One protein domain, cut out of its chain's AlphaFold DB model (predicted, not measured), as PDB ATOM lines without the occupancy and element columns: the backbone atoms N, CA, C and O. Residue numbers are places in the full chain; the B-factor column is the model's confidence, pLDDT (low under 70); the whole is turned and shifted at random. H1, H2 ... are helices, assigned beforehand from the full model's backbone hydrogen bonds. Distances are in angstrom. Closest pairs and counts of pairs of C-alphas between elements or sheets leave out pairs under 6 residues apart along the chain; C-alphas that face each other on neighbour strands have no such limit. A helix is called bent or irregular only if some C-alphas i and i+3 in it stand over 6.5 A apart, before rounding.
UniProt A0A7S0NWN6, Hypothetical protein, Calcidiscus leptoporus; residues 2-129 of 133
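This is residues 2 to 129 of the 133 residues of the protein "Hypothetical protein" of Calcidiscus leptoporus (UniProt A0A7S0NWN6). Two long helices, H2 and H3, run lengthwise in roughly opposite senses as the long sides of a loose, open frame, with long unnamed stretches at its two ends, residues 22 to 46 at one and residues 76 to 91 at the other. The kinked H1 packs with residues 3 to 7 on the later half of H3, and the short H4 packs on H1 just after the chain folds back from the end of H3. You will find 128 printed residues with four named helices in the order H1, H2, H3, H4 and no named strand; the class is all helix. The whole is loose, with a radius of gyration of the C-alphas of 18.7 A, and elongated, spanning 49 by 29 by 28 A.

Start at C-alpha 2, at (165.491, 12.939, 57.027), where H1 begins; it runs over residues 2 to 21 and is 24.8 A long. It has a kink of 52 degrees near residue 9; it is neither bent nor irregular, but only just: C-alphas 5 and 8 are 6.5 A apart. Next find C-alpha 47 at (161.672, 16.838, 74.128), from where H2, residues 47 to 75, runs 39.5 A. H2 has a kink of 46 degrees near residue 69 and is irregular, with C-alphas 71 and 74 at 9.3 A. H3, residues 92 to 122, is the longest helix, 44.7 A. H4, residues 126 to 129, ends at C-alpha 129, (163.931, -5.604, 63.799).

Look first at residues 3 to 7 of H1, which alone touch H3, at its residues 108 to 115; the closest C-alphas, those of Ala 4 and Ile 112, are 5.1 A apart. H1 and H3 run the same way at a steep tilt of 61 degrees. Residues 7 to 12 of H1 alone touch H4, where the closest C-alphas, those of Pro 8 and Ala 127, are 4.8 A apart. H3 and H4 only just touch, with 3 pairs of C-alphas within 8 A, the closest those of Tyr 115 and Thr 126 at 6.0 A. H2 touches no helix and is apart from H1, H3 and H4. In H3 every O i to N i+4 pair is within hydrogen-bond range, against 12 of 16 in H1 and 23 of 25 in H2; H4 is too short for such a pair.

The two C-alphas farthest apart are those of His 22 and Asp 74, at 53.4 A. Residues 52 to 60 of H2 and 99 to 104 of H3 stand free. The links H1 to H2, 25 residues, and H2 to H3, 16 residues, are long; H3 to H4 is tight. The printed part has no cut, its mean pLDDT is 90.2, and no printed residue is under 70.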
ATOM      1  N   LEU A   2     164.693  12.790  55.793       94.25
ATOM      2  CA  LEU A   2     165.491  12.939  57.027       94.25
ATOM      3  C   LEU A   2     164.904  12.214  58.247       94.25
ATOM      4  O   LEU A   2     165.617  11.478  58.917       94.25
ATOM      5  N   ALA A   3     163.597  12.345  58.483       92.44
ATOM      6  CA  ALA A   3     162.930  11.634  59.573       92.44
ATOM      7  C   ALA A   3     163.021  10.101  59.435       92.44
ATOM      8  O   ALA A   3     163.195   9.424  60.437       92.44
ATOM      9  N   ALA A   4     163.000   9.555  58.213       93.25
ATOM     10  CA  ALA A   4     163.118   8.112  57.976       93.25
ATOM     11  C   ALA A   4     164.497   7.574  58.383       93.25
ATOM     12  O   ALA A   4     164.616   6.429  58.794       93.25
ATOM     13  N   VAL A   5     165.534   8.405  58.273       92.56
ATOM     14  CA  VAL A   5     166.882   8.065  58.738       92.56
ATOM     15  C   VAL A   5     166.985   8.258  60.247       92.56
ATOM     16  O   VAL A   5     167.469   7.378  60.948       92.56
ATOM     17  N   ALA A   6     166.507   9.397  60.757       91.25
ATOM     18  CA  ALA A   6     166.603   9.740  62.172       91.25
ATOM     19  C   ALA A   6     165.884   8.732  63.081       91.25
ATOM     20  O   ALA A   6     166.354   8.480  64.187       91.25
ATOM     21  N   PHE A   7     164.780   8.147  62.608       91.44
ATOM     22  CA  PHE A   7     163.917   7.266  63.391       91.44
ATOM     23  C   PHE A   7     164.652   6.028  63.946       91.44
ATOM     24  O   PHE A   7     164.794   5.969  65.161       91.44
ATOM     25  N   PRO A   8     165.213   5.103  63.139       91.19
ATOM     26  CA  PRO A   8     166.014   3.989  63.669       91.19
ATOM     27  C   PRO A   8     167.379   4.445  64.212       91.19
ATOM     28  O   PRO A   8     167.953   3.824  65.106       91.19
ATOM     29  N   LEU A   9     167.930   5.544  63.683       91.12
ATOM     30  CA  LEU A   9     169.256   6.012  64.073       91.12
ATOM     31  C   LEU A   9     169.290   6.495  65.525       91.12
ATOM     32  O   LEU A   9     170.234   6.179  66.248       91.12
ATOM     33  N   GLN A  10     168.283   7.249  65.969       90.31
ATOM     34  CA  GLN A  10     168.243   7.749  67.343       90.31
ATOM     35  C   GLN A  10     168.072   6.617  68.359       90.31
ATOM     36  O   GLN A  10     168.658   6.700  69.432       90.31
ATOM     37  N   GLU A  11     167.354   5.547  68.014       90.25
ATOM     38  CA  GLU A  11     167.179   4.374  68.882       90.25
ATOM     39  C   GLU A  11     168.505   3.681  69.168       90.25
ATOM     40  O   GLU A  11     168.744   3.210  70.277       90.25
ATOM     41  N   LYS A  12     169.411   3.689  68.188       88.75
ATOM     42  CA  LYS A  12     170.755   3.133  68.334       88.75
ATOM     43  C   LYS A  12     171.742   4.118  68.959       88.75
ATOM     44  O   LYS A  12     172.549   3.742  69.806       88.75
ATOM     45  N   ILE A  13     171.721   5.379  68.527       89.69
ATOM     46  CA  ILE A  13     172.727   6.377  68.914       89.69
ATOM     47  C   ILE A  13     172.447   6.980  70.291       89.69
ATOM     48  O   ILE A  13     173.402   7.204  71.034       89.69
ATOM     49  N   ASN A  14     171.186   7.240  70.655       89.69
ATOM     50  CA  ASN A  14     170.856   7.863  71.940       89.69
ATOM     51  C   ASN A  14     171.406   7.032  73.113       89.69
ATOM     52  O   ASN A  14     172.144   7.606  73.914       89.69
ATOM     53  N   PRO A  15     171.246   5.690  73.142       87.88
ATOM     54  CA  PRO A  15     171.869   4.881  74.179       87.88
ATOM     55  C   PRO A  15     173.383   4.965  74.251       87.88
ATOM     56  O   PRO A  15     173.953   5.071  75.339       87.88
ATOM     57  N   LEU A  16     174.042   4.961  73.096       88.50
ATOM     58  CA  LEU A  16     175.497   5.030  73.017       88.50
ATOM     59  C   LEU A  16     176.030   6.382  73.503       88.50
ATOM     60  O   LEU A  16     177.046   6.429  74.200       88.50
ATOM     61  N   LEU A  17     175.364   7.479  73.141       89.31
ATOM     62  CA  LEU A  17     175.765   8.822  73.554       89.31
ATOM     63  C   LEU A  17     175.448   9.079  75.024       89.31
ATOM     64  O   LEU A  17     176.321   9.572  75.733       89.31
ATOM     65  N   SER A  18     174.261   8.695  75.499       90.31
ATOM     66  CA  SER A  18     173.882   8.836  76.907       90.31
ATOM     67  C   SER A  18     174.834   8.066  77.821       90.31
ATOM     68  O   SER A  18     175.302   8.624  78.812       90.31
ATOM     69  N   ALA A  19     175.228   6.843  77.442       89.56
ATOM     70  CA  ALA A  19     176.212   6.061  78.191       89.56
ATOM     71  C   ALA A  19     177.607   6.711  78.208       89.56
ATOM     72  O   ALA A  19     178.245   6.771  79.255       89.56
ATOM     73  N   LYS A  20     178.089   7.233  77.071       92.38
ATOM     74  CA  LYS A  20     179.417   7.874  76.992       92.38
ATOM     75  C   LYS A  20     179.474   9.218  77.715       92.38
ATOM     76  O   LYS A  20     180.470   9.530  78.363       92.38
ATOM     77  N   LEU A  21     178.420  10.019  77.595       92.69
ATOM     78  CA  LEU A  21     178.351  11.378  78.134       92.69
ATOM     79  C   LEU A  21     177.760  11.435  79.547       92.69
ATOM     80  O   LEU A  21     177.653  12.524  80.100       92.69
ATOM     81  N   HIS A  22     177.403  10.285  80.131       89.88
ATOM     82  CA  HIS A  22     176.781  10.180  81.456       89.88
ATOM     83  C   HIS A  22     175.508  11.036  81.563       89.88
ATOM     84  O   HIS A  22     175.221  11.648  82.591       89.88
ATOM     85  N   MET A  23     174.753  11.099  80.466       88.56
ATOM     86  CA  MET A  23     173.509  11.852  80.369       88.56
ATOM     87  C   MET A  23     172.309  10.918  80.531       88.56
ATOM     88  O   MET A  23     172.405   9.733  80.197       88.56
ATOM     89  N   PRO A  24     171.157  11.435  80.986       84.06
ATOM     90  CA  PRO A  24     169.920  10.673  80.988       84.06
ATOM     91  C   PRO A  24     169.616  10.101  79.600       84.06
ATOM     92  O   PRO A  24     169.796  10.760  78.571       84.06
ATOM     93  N   MET A  25     169.152   8.858  79.575       84.69
ATOM     94  CA  MET A  25     168.639   8.229  78.367       84.69
ATOM     95  C   MET A  25     167.259   8.807  78.060       84.69
ATOM     96  O   MET A  25     166.296   8.501  78.760       84.69
ATOM     97  N   LEU A  26     167.144   9.600  76.995       83.62
ATOM     98  CA  LEU A  26     165.869  10.235  76.635       83.62
ATOM     99  C   LEU A  26     164.826   9.227  76.126       83.62
ATOM    100  O   LEU A  26     163.640   9.525  76.130       83.62
ATOM    101  N   LEU A  27     165.266   8.036  75.709       84.12
ATOM    102  CA  LEU A  27     164.407   6.948  75.231       84.12
ATOM    103  C   LEU A  27     164.042   5.927  76.323       84.12
ATOM    104  O   LEU A  27     163.425   4.909  76.023       84.12
ATOM    105  N   ALA A  28     164.461   6.127  77.579       81.12
ATOM    106  CA  ALA A  28     164.252   5.123  78.629       81.12
ATOM    107  C   ALA A  28     162.763   4.869  78.899       81.12
ATOM    108  O   ALA A  28     162.329   3.722  78.973       81.12
ATOM    109  N   GLU A  29     161.977   5.938  78.969       79.44
ATOM    110  CA  GLU A  29     160.545   5.890  79.275       79.44
ATOM    111  C   GLU A  29     159.704   5.264  78.153       79.44
ATOM    112  O   GLU A  29     158.626   4.726  78.392       79.44
ATOM    113  N   THR A  30     160.189   5.314  76.912       79.56
ATOM    114  CA  THR A  30     159.545   4.666  75.764       79.56
ATOM    115  C   THR A  30     160.030   3.228  75.571       79.56
ATOM    116  O   THR A  30     159.575   2.554  74.647       79.56
ATOM    117  N   GLY A  31     160.923   2.716  76.426       80.69
ATOM    118  CA  GLY A  31     161.513   1.382  76.277       80.69
ATOM    119  C   GLY A  31     162.497   1.287  75.107       80.69
ATOM    120  O   GLY A  31     162.592   0.247  74.464       80.69
ATOM    121  N   GLY A  32     163.190   2.383  74.789       83.06
ATOM    122  CA  GLY A  32     164.145   2.470  73.681       83.06
ATOM    123  C   GLY A  32     163.525   2.834  72.330       83.06
ATOM    124  O   GLY A  32     164.265   2.983  71.362       83.06
ATOM    125  N   ARG A  33     162.198   3.001  72.265       86.56
ATOM    126  CA  ARG A  33     161.466   3.369  71.044       86.56
ATOM    127  C   ARG A  33     161.539   4.865  70.770       86.56
ATOM    128  O   ARG A  33     161.565   5.674  71.701       86.56
ATOM    129  N   SER A  34     161.486   5.248  69.503       87.00
ATOM    130  CA  SER A  34     161.377   6.650  69.100       87.00
ATOM    131  C   SER A  34     160.174   7.364  69.755       87.00
ATOM    132  O   SER A  34     159.055   6.842  69.685       87.00
ATOM    133  N   PRO A  35     160.348   8.570  70.342       86.88
ATOM    134  CA  PRO A  35     159.239   9.359  70.862       86.88
ATOM    135  C   PRO A  35     158.312   9.786  69.723       86.88
ATOM    136  O   PRO A  35     158.735  10.429  68.761       86.88
ATOM    137  N   SER A  36     157.038   9.425  69.823       86.69
ATOM    138  CA  SER A  36     156.043   9.682  68.783       86.69
ATOM    139  C   SER A  36     154.644   9.781  69.384       86.69
ATOM    140  O   SER A  36     154.434   9.476  70.556       86.69
ATOM    141  N   LEU A  37     153.659  10.189  68.580       86.88
ATOM    142  CA  LEU A  37     152.265  10.241  69.035       86.88
ATOM    143  C   LEU A  37     151.742   8.865  69.480       86.88
ATOM    144  O   LEU A  37     150.932   8.800  70.398       86.88
ATOM    145  N   LEU A  38     152.203   7.779  68.849       88.00
ATOM    146  CA  LEU A  38     151.752   6.417  69.156       88.00
ATOM    147  C   LEU A  38     152.613   5.721  70.217       88.00
ATOM    148  O   LEU A  38     152.098   4.910  70.982       88.00
ATOM    149  N   ASN A  39     153.908   6.043  70.285       85.44
ATOM    150  CA  ASN A  39     154.828   5.460  71.265       85.44
ATOM    151  C   ASN A  39     154.845   6.219  72.600       85.44
ATOM    152  O   ASN A  39     155.326   5.686  73.600       85.44
ATOM    153  N   GLY A  40     154.350   7.460  72.619       87.56
ATOM    154  CA  GLY A  40     154.485   8.382  73.743       87.56
ATOM    155  C   GLY A  40     155.858   9.061  73.784       87.56
ATOM    156  O   GLY A  40     156.602   9.079  72.804       87.56
ATOM    157  N   GLY A  41     156.192   9.666  74.924       86.19
ATOM    158  CA  GLY A  41     157.510  10.260  75.172       86.19
ATOM    159  C   GLY A  41     157.698  11.712  74.729       86.19
ATOM    160  O   GLY A  41     158.687  12.339  75.090       86.19
ATOM    161  N   LEU A  42     156.738  12.293  74.002       88.62
ATOM    162  CA  LEU A  42     156.845  13.676  73.520       88.62
ATOM    163  C   LEU A  42     156.841  14.722  74.641       88.62
ATOM    164  O   LEU A  42     157.399  15.796  74.450       88.62
ATOM    165  N   GLU A  43     156.244  14.409  75.792       88.88
ATOM    166  CA  GLU A  43     156.114  15.315  76.944       88.88
ATOM    167  C   GLU A  43     157.328  15.288  77.890       88.88
ATOM    168  O   GLU A  43     157.375  16.012  78.883       88.88
ATOM    169  N   GLN A  44     158.326  14.449  77.607       85.62
ATOM    170  CA  GLN A  44     159.367  14.112  78.572       85.62
ATOM    171  C   GLN A  44     160.600  15.007  78.465       85.62
ATOM    172  O   GLN A  44     161.163  15.225  77.389       85.62
ATOM    173  N   GLY A  45     161.074  15.462  79.626       86.69
ATOM    174  CA  GLY A  45     162.334  16.186  79.760       86.69
ATOM    175  C   GLY A  45     162.420  17.388  78.818       86.69
ATOM    176  O   GLY A  45     161.606  18.304  78.876       86.69
ATOM    177  N   ILE A  46     163.434  17.382  77.950       89.31
ATOM    178  CA  ILE A  46     163.703  18.462  76.990       89.31
ATOM    179  C   ILE A  46     162.986  18.273  75.640       89.31
ATOM    180  O   ILE A  46     163.070  19.135  74.771       89.31
ATOM    181  N   ILE A  47     162.282  17.157  75.427       90.56
ATOM    182  CA  ILE A  47     161.672  16.838  74.128       90.56
ATOM    183  C   ILE A  47     160.615  17.880  73.714       90.56
ATOM    184  O   ILE A  47     160.707  18.355  72.579       90.56
ATOM    185  N   PRO A  48     159.684  18.336  74.583       92.12
ATOM    186  CA  PRO A  48     158.704  19.356  74.202       92.12
ATOM    187  C   PRO A  48     159.348  20.655  73.725       92.12
ATOM    188  O   PRO A  48     158.969  21.207  72.692       92.12
ATOM    189  N   SER A  49     160.344  21.143  74.472       93.69
ATOM    190  CA  SER A  49     161.033  22.383  74.128       93.69
ATOM    191  C   SER A  49     161.849  22.215  72.852       93.69
ATOM    192  O   SER A  49     161.794  23.095  72.000       93.69
ATOM    193  N   ALA A  50     162.507  21.068  72.655       92.38
ATOM    194  CA  ALA A  50     163.194  20.751  71.407       92.38
ATOM    195  C   ALA A  50     162.231  20.760  70.209       92.38
ATOM    196  O   ALA A  50     162.538  21.387  69.197       92.38
ATOM    197  N   VAL A  51     161.050  20.139  70.324       92.81
ATOM    198  CA  VAL A  51     160.025  20.141  69.264       92.81
ATOM    199  C   VAL A  51     159.572  21.565  68.942       92.81
ATOM    200  O   VAL A  51     159.541  21.940  67.771       92.81
ATOM    201  N   VAL A  52     159.279  22.384  69.958       95.62
ATOM    202  CA  VAL A  52     158.891  23.791  69.763       95.62
ATOM    203  C   VAL A  52     160.017  24.588  69.105       95.62
ATOM    204  O   VAL A  52     159.776  25.312  68.140       95.62
ATOM    205  N   THR A  53     161.258  24.437  69.571       96.62
ATOM    206  CA  THR A  53     162.423  25.102  68.975       96.62
ATOM    207  C   THR A  53     162.603  24.697  67.514       96.62
ATOM    208  O   THR A  53     162.763  25.569  66.662       96.62
ATOM    209  N   PHE A  54     162.521  23.405  67.188       95.12
ATOM    210  CA  PHE A  54     162.612  22.941  65.805       95.12
ATOM    211  C   PHE A  54     161.449  23.440  64.945       95.12
ATOM    212  O   PHE A  54     161.684  23.843  63.809       95.12
ATOM    213  N   ALA A  55     160.223  23.489  65.472       96.06
ATOM    214  CA  ALA A  55     159.079  24.052  64.757       96.06
ATOM    215  C   ALA A  55     159.295  25.536  64.418       96.06
ATOM    216  O   ALA A  55     159.023  25.955  63.292       96.06
ATOM    217  N   LEU A  56     159.859  26.317  65.347       97.62
ATOM    218  CA  LEU A  56     160.236  27.710  65.093       97.62
ATOM    219  C   LEU A  56     161.319  27.818  64.012       97.62
ATOM    220  O   LEU A  56     161.173  28.612  63.085       97.62
ATOM    221  N   LEU A  57     162.375  27.003  64.082       96.69
ATOM    222  CA  LEU A  57     163.443  26.997  63.075       96.69
ATOM    223  C   LEU A  57     162.916  26.629  61.681       96.69
ATOM    224  O   LEU A  57     163.217  27.320  60.708       96.69
ATOM    225  N   VAL A  58     162.084  25.589  61.581       95.19
ATOM    226  CA  VAL A  58     161.437  25.184  60.323       95.19
ATOM    227  C   VAL A  58     160.528  26.296  59.806       95.19
ATOM    228  O   VAL A  58     160.558  26.601  58.617       95.19
ATOM    229  N   SER A  59     159.782  26.970  60.686       96.12
ATOM    230  CA  SER A  59     158.943  28.105  60.297       96.12
ATOM    231  C   SER A  59     159.750  29.264  59.707       96.12
ATOM    232  O   SER A  59     159.251  29.940  58.806       96.12
ATOM    233  N   LEU A  60     160.974  29.518  60.185       94.69
ATOM    234  CA  LEU A  60     161.848  30.549  59.615       94.69
ATOM    235  C   LEU A  60     162.314  30.174  58.202       94.69
ATOM    236  O   LEU A  60     162.304  31.028  57.311       94.69
ATOM    237  N   VAL A  61     162.668  28.905  57.984       93.31
ATOM    238  CA  VAL A  61     163.045  28.382  56.660       93.31
ATOM    239  C   VAL A  61     161.859  28.444  55.694       93.31
ATOM    240  O   VAL A  61     161.998  28.929  54.571       93.31
ATOM    241  N   GLU A  62     160.664  28.051  56.138       93.62
ATOM    242  CA  GLU A  62     159.451  28.119  55.317       93.62
ATOM    243  C   GLU A  62     159.085  29.569  54.970       93.62
ATOM    244  O   GLU A  62     158.752  29.887  53.827       93.62
ATOM    245  N   ALA A  63     159.238  30.496  55.922       93.56
ATOM    246  CA  ALA A  63     159.035  31.918  55.668       93.56
ATOM    247  C   ALA A  63     159.995  32.461  54.594       93.56
ATOM    248  O   ALA A  63     159.607  33.343  53.825       93.56
ATOM    249  N   GLN A  64     161.228  31.952  54.515       91.38
ATOM    250  CA  GLN A  64     162.146  32.260  53.417       91.38
ATOM    251  C   GLN A  64     161.659  31.652  52.094       91.38
ATOM    252  O   GLN A  64     161.618  32.367  51.092       91.38
ATOM    253  N   GLY A  65     161.222  30.390  52.089       91.69
ATOM    254  CA  GLY A  65     160.652  29.731  50.907       91.69
ATOM    255  C   GLY A  65     159.472  30.504  50.310       91.69
ATOM    256  O   GLY A  65     159.433  30.764  49.107       91.69
ATOM    257  N   ILE A  66     158.562  30.999  51.155       92.88
ATOM    258  CA  ILE A  66     157.435  31.844  50.732       92.88
ATOM    259  C   ILE A  66     157.921  33.151  50.088       92.88
ATOM    260  O   ILE A  66     157.355  33.585  49.083       92.88
ATOM    261  N   ARG A  67     158.964  33.791  50.635       92.94
ATOM    262  CA  ARG A  67     159.547  35.009  50.037       92.94
ATOM    263  C   ARG A  67     160.146  34.720  48.664       92.94
ATOM    264  O   ARG A  67     159.894  35.485  47.738       92.94
ATOM    265  N   VAL A  68     160.881  33.616  48.521       92.12
ATOM    266  CA  VAL A  68     161.471  33.187  47.241       92.12
ATOM    267  C   VAL A  68     160.382  32.904  46.210       92.12
ATOM    268  O   VAL A  68     160.452  33.417  45.095       92.12
ATOM    269  N   ARG A  69     159.332  32.175  46.595       92.88
ATOM    270  CA  ARG A  69     158.172  31.917  45.735       92.88
ATOM    271  C   ARG A  69     157.506  33.206  45.260       92.88
ATOM    272  O   ARG A  69     157.218  33.341  44.077       92.88
ATOM    273  N   ARG A  70     157.297  34.174  46.161       93.06
ATOM    274  CA  ARG A  70     156.736  35.489  45.801       93.06
ATOM    275  C   ARG A  70     157.642  36.272  44.853       93.06
ATOM    276  O   ARG A  70     157.131  36.930  43.959       93.06
ATOM    277  N   ALA A  71     158.958  36.202  45.044       92.12
ATOM    278  CA  ALA A  71     159.920  36.900  44.196       92.12
ATOM    279  C   ALA A  71     160.022  36.292  42.786       92.12
ATOM    280  O   ALA A  71     160.212  37.025  41.821       92.12
ATOM    281  N   GLN A  72     159.896  34.967  42.661       89.12
ATOM    282  CA  GLN A  72     159.989  34.266  41.375       89.12
ATOM    283  C   GLN A  72     158.662  34.214  40.600       89.12
ATOM    284  O   GLN A  72     158.688  34.010  39.386       89.12
ATOM    285  N   GLY A  73     157.521  34.402  41.274       91.81
ATOM    286  CA  GLY A  73     156.201  34.401  40.642       91.81
ATOM    287  C   GLY A  73     155.929  33.097  39.891       91.81
ATOM    288  O   GLY A  73     156.115  32.009  40.439       91.81
ATOM    289  N   ASP A  74     155.539  33.211  38.624       89.69
ATOM    290  CA  ASP A  74     155.192  32.070  37.765       89.69
ATOM    291  C   ASP A  74     156.396  31.184  37.399       89.69
ATOM    292  O   ASP A  74     156.230  30.022  37.042       89.69
ATOM    293  N   ASN A  75     157.622  31.699  37.543       87.19
ATOM    294  CA  ASN A  75     158.857  30.948  37.290       87.19
ATOM    295  C   ASN A  75     159.311  30.107  38.498       87.19
ATOM    296  O   ASN A  75     160.397  29.507  38.473       87.19
ATOM    297  N   TRP A  76     158.533  30.105  39.583       90.44
ATOM    298  CA  TRP A  76     158.837  29.320  40.770       90.44
ATOM    299  C   TRP A  76     158.582  27.831  40.530       90.44
ATOM    300  O   TRP A  76     157.505  27.420  40.103       90.44
ATOM    301  N   LEU A  77     159.578  27.014  40.865       87.94
ATOM    302  CA  LEU A  77     159.469  25.561  40.820       87.94
ATOM    303  C   LEU A  77     159.139  25.024  42.220       87.94
ATOM    304  O   LEU A  77     159.786  25.439  43.188       87.94
ATOM    305  N   PRO A  78     158.203  24.068  42.351       87.25
ATOM    306  CA  PRO A  78     157.973  23.373  43.611       87.25
ATOM    307  C   PRO A  78     159.266  22.765  44.166       87.25
ATOM    308  O   PRO A  78     160.012  22.115  43.438       87.25
ATOM    309  N   GLY A  79     159.526  22.994  45.455       85.31
ATOM    310  CA  GLY A  79     160.759  22.565  46.124       85.31
ATOM    311  C   GLY A  79     161.913  23.572  46.054       85.31
ATOM    312  O   GLY A  79     162.959  23.333  46.651       85.31
ATOM    313  N   ASP A  80     161.747  24.716  45.379       89.00
ATOM    314  CA  ASP A  80     162.776  25.755  45.367       89.00
ATOM    315  C   ASP A  80     162.707  26.682  46.585       89.00
ATOM    316  O   ASP A  80     161.836  27.553  46.675       89.00
ATOM    317  N   PHE A  81     163.697  26.548  47.465       87.88
ATOM    318  CA  PHE A  81     163.932  27.439  48.606       87.88
ATOM    319  C   PHE A  81     164.986  28.526  48.325       87.88
ATOM    320  O   PHE A  81     165.365  29.267  49.232       87.88
ATOM    321  N   GLY A  82     165.475  28.644  47.084       84.81
ATOM    322  CA  GLY A  82     166.523  29.604  46.717       84.81
ATOM    323  C   GLY A  82     167.911  29.224  47.242       84.81
ATOM    324  O   GLY A  82     168.788  30.077  47.343       84.81
ATOM    325  N   THR A  83     168.106  27.956  47.604       84.69
ATOM    326  CA  THR A  83     169.386  27.407  48.056       84.69
ATOM    327  C   THR A  83     170.325  27.135  46.880       84.69
ATOM    328  O   THR A  83     169.905  27.106  45.721       84.69
ATOM    329  N   ALA A  84     171.609  26.915  47.176       81.62
ATOM    330  CA  ALA A  84     172.594  26.539  46.166       81.62
ATOM    331  C   ALA A  84     172.153  25.280  45.401       81.62
ATOM    332  O   ALA A  84     171.655  24.321  45.994       81.62
ATOM    333  N   ARG A  85     172.329  25.298  44.076       81.44
ATOM    334  CA  ARG A  85     171.941  24.213  43.168       81.44
ATOM    335  C   ARG A  85     173.181  23.533  42.621       81.44
ATOM    336  O   ARG A  85     174.145  24.204  42.275       81.44
ATOM    337  N   ILE A  86     173.118  22.210  42.522       83.94
ATOM    338  CA  ILE A  86     174.201  21.389  41.967       83.94
ATOM    339  C   ILE A  86     174.141  21.375  40.431       83.94
ATOM    340  O   ILE A  86     175.177  21.318  39.782       83.94
ATOM    341  N   ALA A  87     172.936  21.463  39.860       87.38
ATOM    342  CA  ALA A  87     172.701  21.464  38.418       87.38
ATOM    343  C   ALA A  87     171.840  22.663  37.986       87.38
ATOM    344  O   ALA A  87     170.974  23.134  38.735       87.38
ATOM    345  N   GLU A  88     172.068  23.138  36.763       86.00
ATOM    346  CA  GLU A  88     171.314  24.238  36.159       86.00
ATOM    347  C   GLU A  88     169.889  23.812  35.789       86.00
ATOM    348  O   GLU A  88     169.652  22.688  35.341       86.00
ATOM    349  N   ARG A  89     168.923  24.724  35.952       84.12
ATOM    350  CA  ARG A  89     167.512  24.459  35.630       84.12
ATOM    351  C   ARG A  89     167.357  24.066  34.160       84.12
ATOM    352  O   ARG A  89     167.887  24.736  33.283       84.12
ATOM    353  N   GLY A  90     166.577  23.018  33.906       84.12
ATOM    354  CA  GLY A  90     166.281  22.544  32.551       84.12
ATOM    355  C   GLY A  90     167.384  21.697  31.910       84.12
ATOM    356  O   GLY A  90     167.165  21.166  30.826       84.12
ATOM    357  N   SER A  91     168.537  21.528  32.569       90.69
ATOM    358  CA  SER A  91     169.542  20.553  32.138       90.69
ATOM    359  C   SER A  91     169.041  19.119  32.341       90.69
ATOM    360  O   SER A  91     168.253  18.843  33.248       90.69
ATOM    361  N   GLU A  92     169.538  18.179  31.536       92.31
ATOM    362  CA  GLU A  92     169.249  16.746  31.700       92.31
ATOM    363  C   GLU A  92     169.630  16.253  33.107       92.31
ATOM    364  O   GLU A  92     168.871  15.538  33.763       92.31
ATOM    365  N   GLN A  93     170.767  16.730  33.623       92.06
ATOM    366  CA  GLN A  93     171.223  16.423  34.977       92.06
ATOM    367  C   GLN A  93     170.240  16.916  36.048       92.06
ATOM    368  O   GLN A  93     170.022  16.226  37.042       92.06
ATOM    369  N   PHE A  94     169.626  18.088  35.861       90.69
ATOM    370  CA  PHE A  94     168.628  18.608  36.794       90.69
ATOM    371  C   PHE A  94     167.385  17.718  36.857       90.69
ATOM    372  O   PHE A  94     166.923  17.411  37.956       90.69
ATOM    373  N   PHE A  95     166.881  17.262  35.707       91.00
ATOM    374  CA  PHE A  95     165.746  16.338  35.671       91.00
ATOM    375  C   PHE A  95     166.087  14.998  36.328       91.00
ATOM    376  O   PHE A  95     165.336  14.539  37.184       91.00
ATOM    377  N   SER A  96     167.262  14.436  36.033       94.44
ATOM    378  CA  SER A  96     167.723  13.187  36.655       94.44
ATOM    379  C   SER A  96     167.820  13.288  38.187       94.44
ATOM    380  O   SER A  96     167.346  12.407  38.907       94.44
ATOM    381  N   LEU A  97     168.382  14.387  38.710       93.12
ATOM    382  CA  LEU A  97     168.469  14.617  40.157       93.12
ATOM    383  C   LEU A  97     167.085  14.792  40.797       93.12
ATOM    384  O   LEU A  97     166.838  14.236  41.867       93.12
ATOM    385  N   GLN A  98     166.180  15.526  40.144       92.06
ATOM    386  CA  GLN A  98     164.820  15.744  40.638       92.06
ATOM    387  C   GLN A  98     164.010  14.440  40.674       92.06
ATOM    388  O   GLN A  98     163.313  14.168  41.652       92.06
ATOM    389  N   GLU A  99     164.122  13.606  39.641       94.06
ATOM    390  CA  GLU A  99     163.506  12.277  39.615       94.06
ATOM    391  C   GLU A  99     164.026  11.400  40.758       94.06
ATOM    392  O   GLU A  99     163.232  10.794  41.486       94.06
ATOM    393  N   GLY A 100     165.345  11.395  40.974       94.69
ATOM    394  CA  GLY A 100     165.974  10.691  42.090       94.69
ATOM    395  C   GLY A 100     165.479  11.179  43.455       94.69
ATOM    396  O   GLY A 100     165.162  10.368  44.328       94.69
ATOM    397  N   GLU A 101     165.357  12.491  43.651       93.62
ATOM    398  CA  GLU A 101     164.838  13.079  44.891       93.62
ATOM    399  C   GLU A 101     163.380  12.671  45.153       93.62
ATOM    400  O   GLU A 101     163.036  12.261  46.269       93.62
ATOM    401  N   ILE A 102     162.521  12.725  44.130       94.88
ATOM    402  CA  ILE A 102     161.107  12.344  44.241       94.88
ATOM    403  C   ILE A 102     160.975  10.855  44.562       94.88
ATOM    404  O   ILE A 102     160.179  10.475  45.428       94.88
ATOM    405  N   TRP A 103     161.752  10.003  43.893       96.31
ATOM    406  CA  TRP A 103     161.692   8.560  44.103       96.31
ATOM    407  C   TRP A 103     162.117   8.180  45.526       96.31
ATOM    408  O   TRP A 103     161.371   7.502  46.240       96.31
ATOM    409  N   ASN A 104     163.239   8.728  45.999       96.12
ATOM    410  CA  ASN A 104     163.705   8.537  47.374       96.12
ATOM    411  C   ASN A 104     162.731   9.121  48.410       96.12
ATOM    412  O   ASN A 104     162.528   8.542  49.480       96.12
ATOM    413  N   SER A 105     162.073  10.238  48.091       95.50
ATOM    414  CA  SER A 105     161.060  10.837  48.964       95.50
ATOM    415  C   SER A 105     159.860   9.921  49.168       95.50
ATOM    416  O   SER A 105     159.426   9.746  50.308       95.50
ATOM    417  N   ARG A 106     159.358   9.284  48.103       97.31
ATOM    418  CA  ARG A 106     158.241   8.325  48.185       97.31
ATOM    419  C   ARG A 106     158.602   7.119  49.047       97.31
ATOM    420  O   ARG A 106     157.827   6.747  49.924       97.31
ATOM    421  N   ILE A 107     159.798   6.566  48.852       96.75
ATOM    422  CA  ILE A 107     160.298   5.452  49.668       96.75
ATOM    423  C   ILE A 107     160.391   5.864  51.136       96.75
ATOM    424  O   ILE A 107     159.935   5.136  52.013       96.75
ATOM    425  N   ALA A 108     160.911   7.058  51.419       96.75
ATOM    426  CA  ALA A 108     161.019   7.541  52.789       96.75
ATOM    427  C   ALA A 108     159.659   7.766  53.471       96.75
ATOM    428  O   ALA A 108     159.562   7.568  54.681       96.75
ATOM    429  N   MET A 109     158.623   8.182  52.731       97.00
ATOM    430  CA  MET A 109     157.263   8.292  53.278       97.00
ATOM    431  C   MET A 109     156.722   6.918  53.691       97.00
ATOM    432  O   MET A 109     156.188   6.779  54.790       97.00
ATOM    433  N   LEU A 110     156.920   5.899  52.848       96.50
ATOM    434  CA  LEU A 110     156.531   4.520  53.158       96.50
ATOM    435  C   LEU A 110     157.326   3.954  54.340       96.50
ATOM    436  O   LEU A 110     156.748   3.303  55.208       96.50
ATOM    437  N   ALA A 111     158.629   4.235  54.405       94.06
ATOM    438  CA  ALA A 111     159.496   3.777  55.487       94.06
ATOM    439  C   ALA A 111     159.035   4.302  56.854       94.06
ATOM    440  O   ALA A 111     158.800   3.505  57.754       94.06
ATOM    441  N   ILE A 112     158.820   5.619  56.995       92.94
ATOM    442  CA  ILE A 112     158.348   6.213  58.263       92.94
ATOM    443  C   ILE A 112     157.008   5.613  58.681       92.94
ATOM    444  O   ILE A 112     156.840   5.255  59.843       92.94
ATOM    445  N   LEU A 113     156.065   5.486  57.741       93.44
ATOM    446  CA  LEU A 113     154.770   4.879  58.031       93.44
ATOM    447  C   LEU A 113     154.938   3.446  58.550       93.44
ATOM    448  O   LEU A 113     154.306   3.065  59.531       93.44
ATOM    449  N   THR A 114     155.821   2.675  57.917       92.25
ATOM    450  CA  THR A 114     156.090   1.285  58.293       92.25
ATOM    451  C   THR A 114     156.715   1.196  59.681       92.25
ATOM    452  O   THR A 114     156.258   0.384  60.475       92.25
ATOM    453  N   TYR A 115     157.695   2.043  60.002       91.88
ATOM    454  CA  TYR A 115     158.343   2.073  61.319       91.88
ATOM    455  C   TYR A 115     157.346   2.388  62.432       91.88
ATOM    456  O   TYR A 115     157.260   1.660  63.415       91.88
ATOM    457  N   VAL A 116     156.510   3.409  62.227       91.38
ATOM    458  CA  VAL A 116     155.476   3.798  63.193       91.38
ATOM    459  C   VAL A 116     154.468   2.666  63.419       91.38
ATOM    460  O   VAL A 116     154.147   2.353  64.563       91.38
ATOM    461  N   VAL A 117     153.982   2.026  62.349       91.88
ATOM    462  CA  VAL A 117     153.039   0.897  62.455       91.88
ATOM    463  C   VAL A 117     153.698  -0.312  63.119       91.88
ATOM    464  O   VAL A 117     153.090  -0.944  63.982       91.88
ATOM    465  N   GLN A 118     154.935  -0.630  62.737       91.44
ATOM    466  CA  GLN A 118     155.674  -1.769  63.265       91.44
ATOM    467  C   GLN A 118     155.942  -1.614  64.758       91.44
ATOM    468  O   GLN A 118     155.696  -2.557  65.503       91.44
ATOM    469  N   GLU A 119     156.427  -0.461  65.210       91.12
ATOM    470  CA  GLU A 119     156.712  -0.229  66.630       91.12
ATOM    471  C   GLU A 119     155.466  -0.204  67.491       91.12
ATOM    472  O   GLU A 119     155.477  -0.737  68.602       91.12
ATOM    473  N   PHE A 120     154.390   0.387  66.975       90.06
ATOM    474  CA  PHE A 120     153.122   0.401  67.680       90.06
ATOM    475  C   PHE A 120     152.562  -1.018  67.847       90.06
ATOM    476  O   PHE A 120     152.089  -1.369  68.924       90.06
ATOM    477  N   ALA A 121     152.647  -1.847  66.801       91.19
ATOM    478  CA  ALA A 121     152.111  -3.206  66.819       91.19
ATOM    479  C   ALA A 121     152.993  -4.207  67.585       91.19
ATOM    480  O   ALA A 121     152.462  -5.075  68.274       91.19
ATOM    481  N   SER A 122     154.322  -4.127  67.456       88.94
ATOM    482  CA  SER A 122     155.239  -5.093  68.078       88.94
ATOM    483  C   SER A 122     155.725  -4.674  69.465       88.94
ATOM    484  O   SER A 122     156.136  -5.529  70.244       88.94
ATOM    485  N   GLY A 123     155.731  -3.372  69.773       87.75
ATOM    486  CA  GLY A 123     156.363  -2.826  70.976       87.75
ATOM    487  C   GLY A 123     157.895  -2.895  70.968       87.75
ATOM    488  O   GLY A 123     158.517  -2.587  71.981       87.75
ATOM    489  N   ILE A 124     158.509  -3.288  69.849       89.06
ATOM    490  CA  ILE A 124     159.958  -3.454  69.697       89.06
ATOM    491  C   ILE A 124     160.499  -2.293  68.848       89.06
ATOM    492  O   ILE A 124     159.931  -2.056  67.780       89.06
ATOM    493  N   PRO A 125     161.589  -1.616  69.269       89.25
ATOM    494  CA  PRO A 125     162.236  -0.566  68.481       89.25
ATOM    495  C   PRO A 125     162.556  -1.028  67.060       89.25
ATOM    496  O   PRO A 125     163.026  -2.155  66.857       89.25
ATOM    497  N   THR A 126     162.351  -0.154  66.079       88.12
ATOM    498  CA  THR A 126     162.612  -0.446  64.666       88.12
ATOM    499  C   THR A 126     164.046  -0.913  64.477       88.12
ATOM    500  O   THR A 126     164.281  -1.908  63.791       88.12
ATOM    501  N   ALA A 127     165.004  -0.268  65.146       87.19
ATOM    502  CA  ALA A 127     166.420  -0.621  65.061       87.19
ATOM    503  C   ALA A 127     166.735  -2.077  65.452       87.19
ATOM    504  O   ALA A 127     167.742  -2.609  65.003       87.19
ATOM    505  N   ALA A 128     165.886  -2.734  66.252       85.62
ATOM    506  CA  ALA A 128     166.078  -4.125  66.666       85.62
ATOM    507  C   ALA A 128     165.439  -5.151  65.710       85.62
ATOM    508  O   ALA A 128     165.689  -6.348  65.844       85.62
ATOM    509  N   THR A 129     164.608  -4.712  64.758       83.56
ATOM    510  CA  THR A 129     163.931  -5.604  63.799       83.56
ATOM    511  C   THR A 129     164.629  -5.670  62.443       83.56
ATOM    512  O   THR A 129     164.458  -6.644  61.706       83.56
TER     513      THR A 129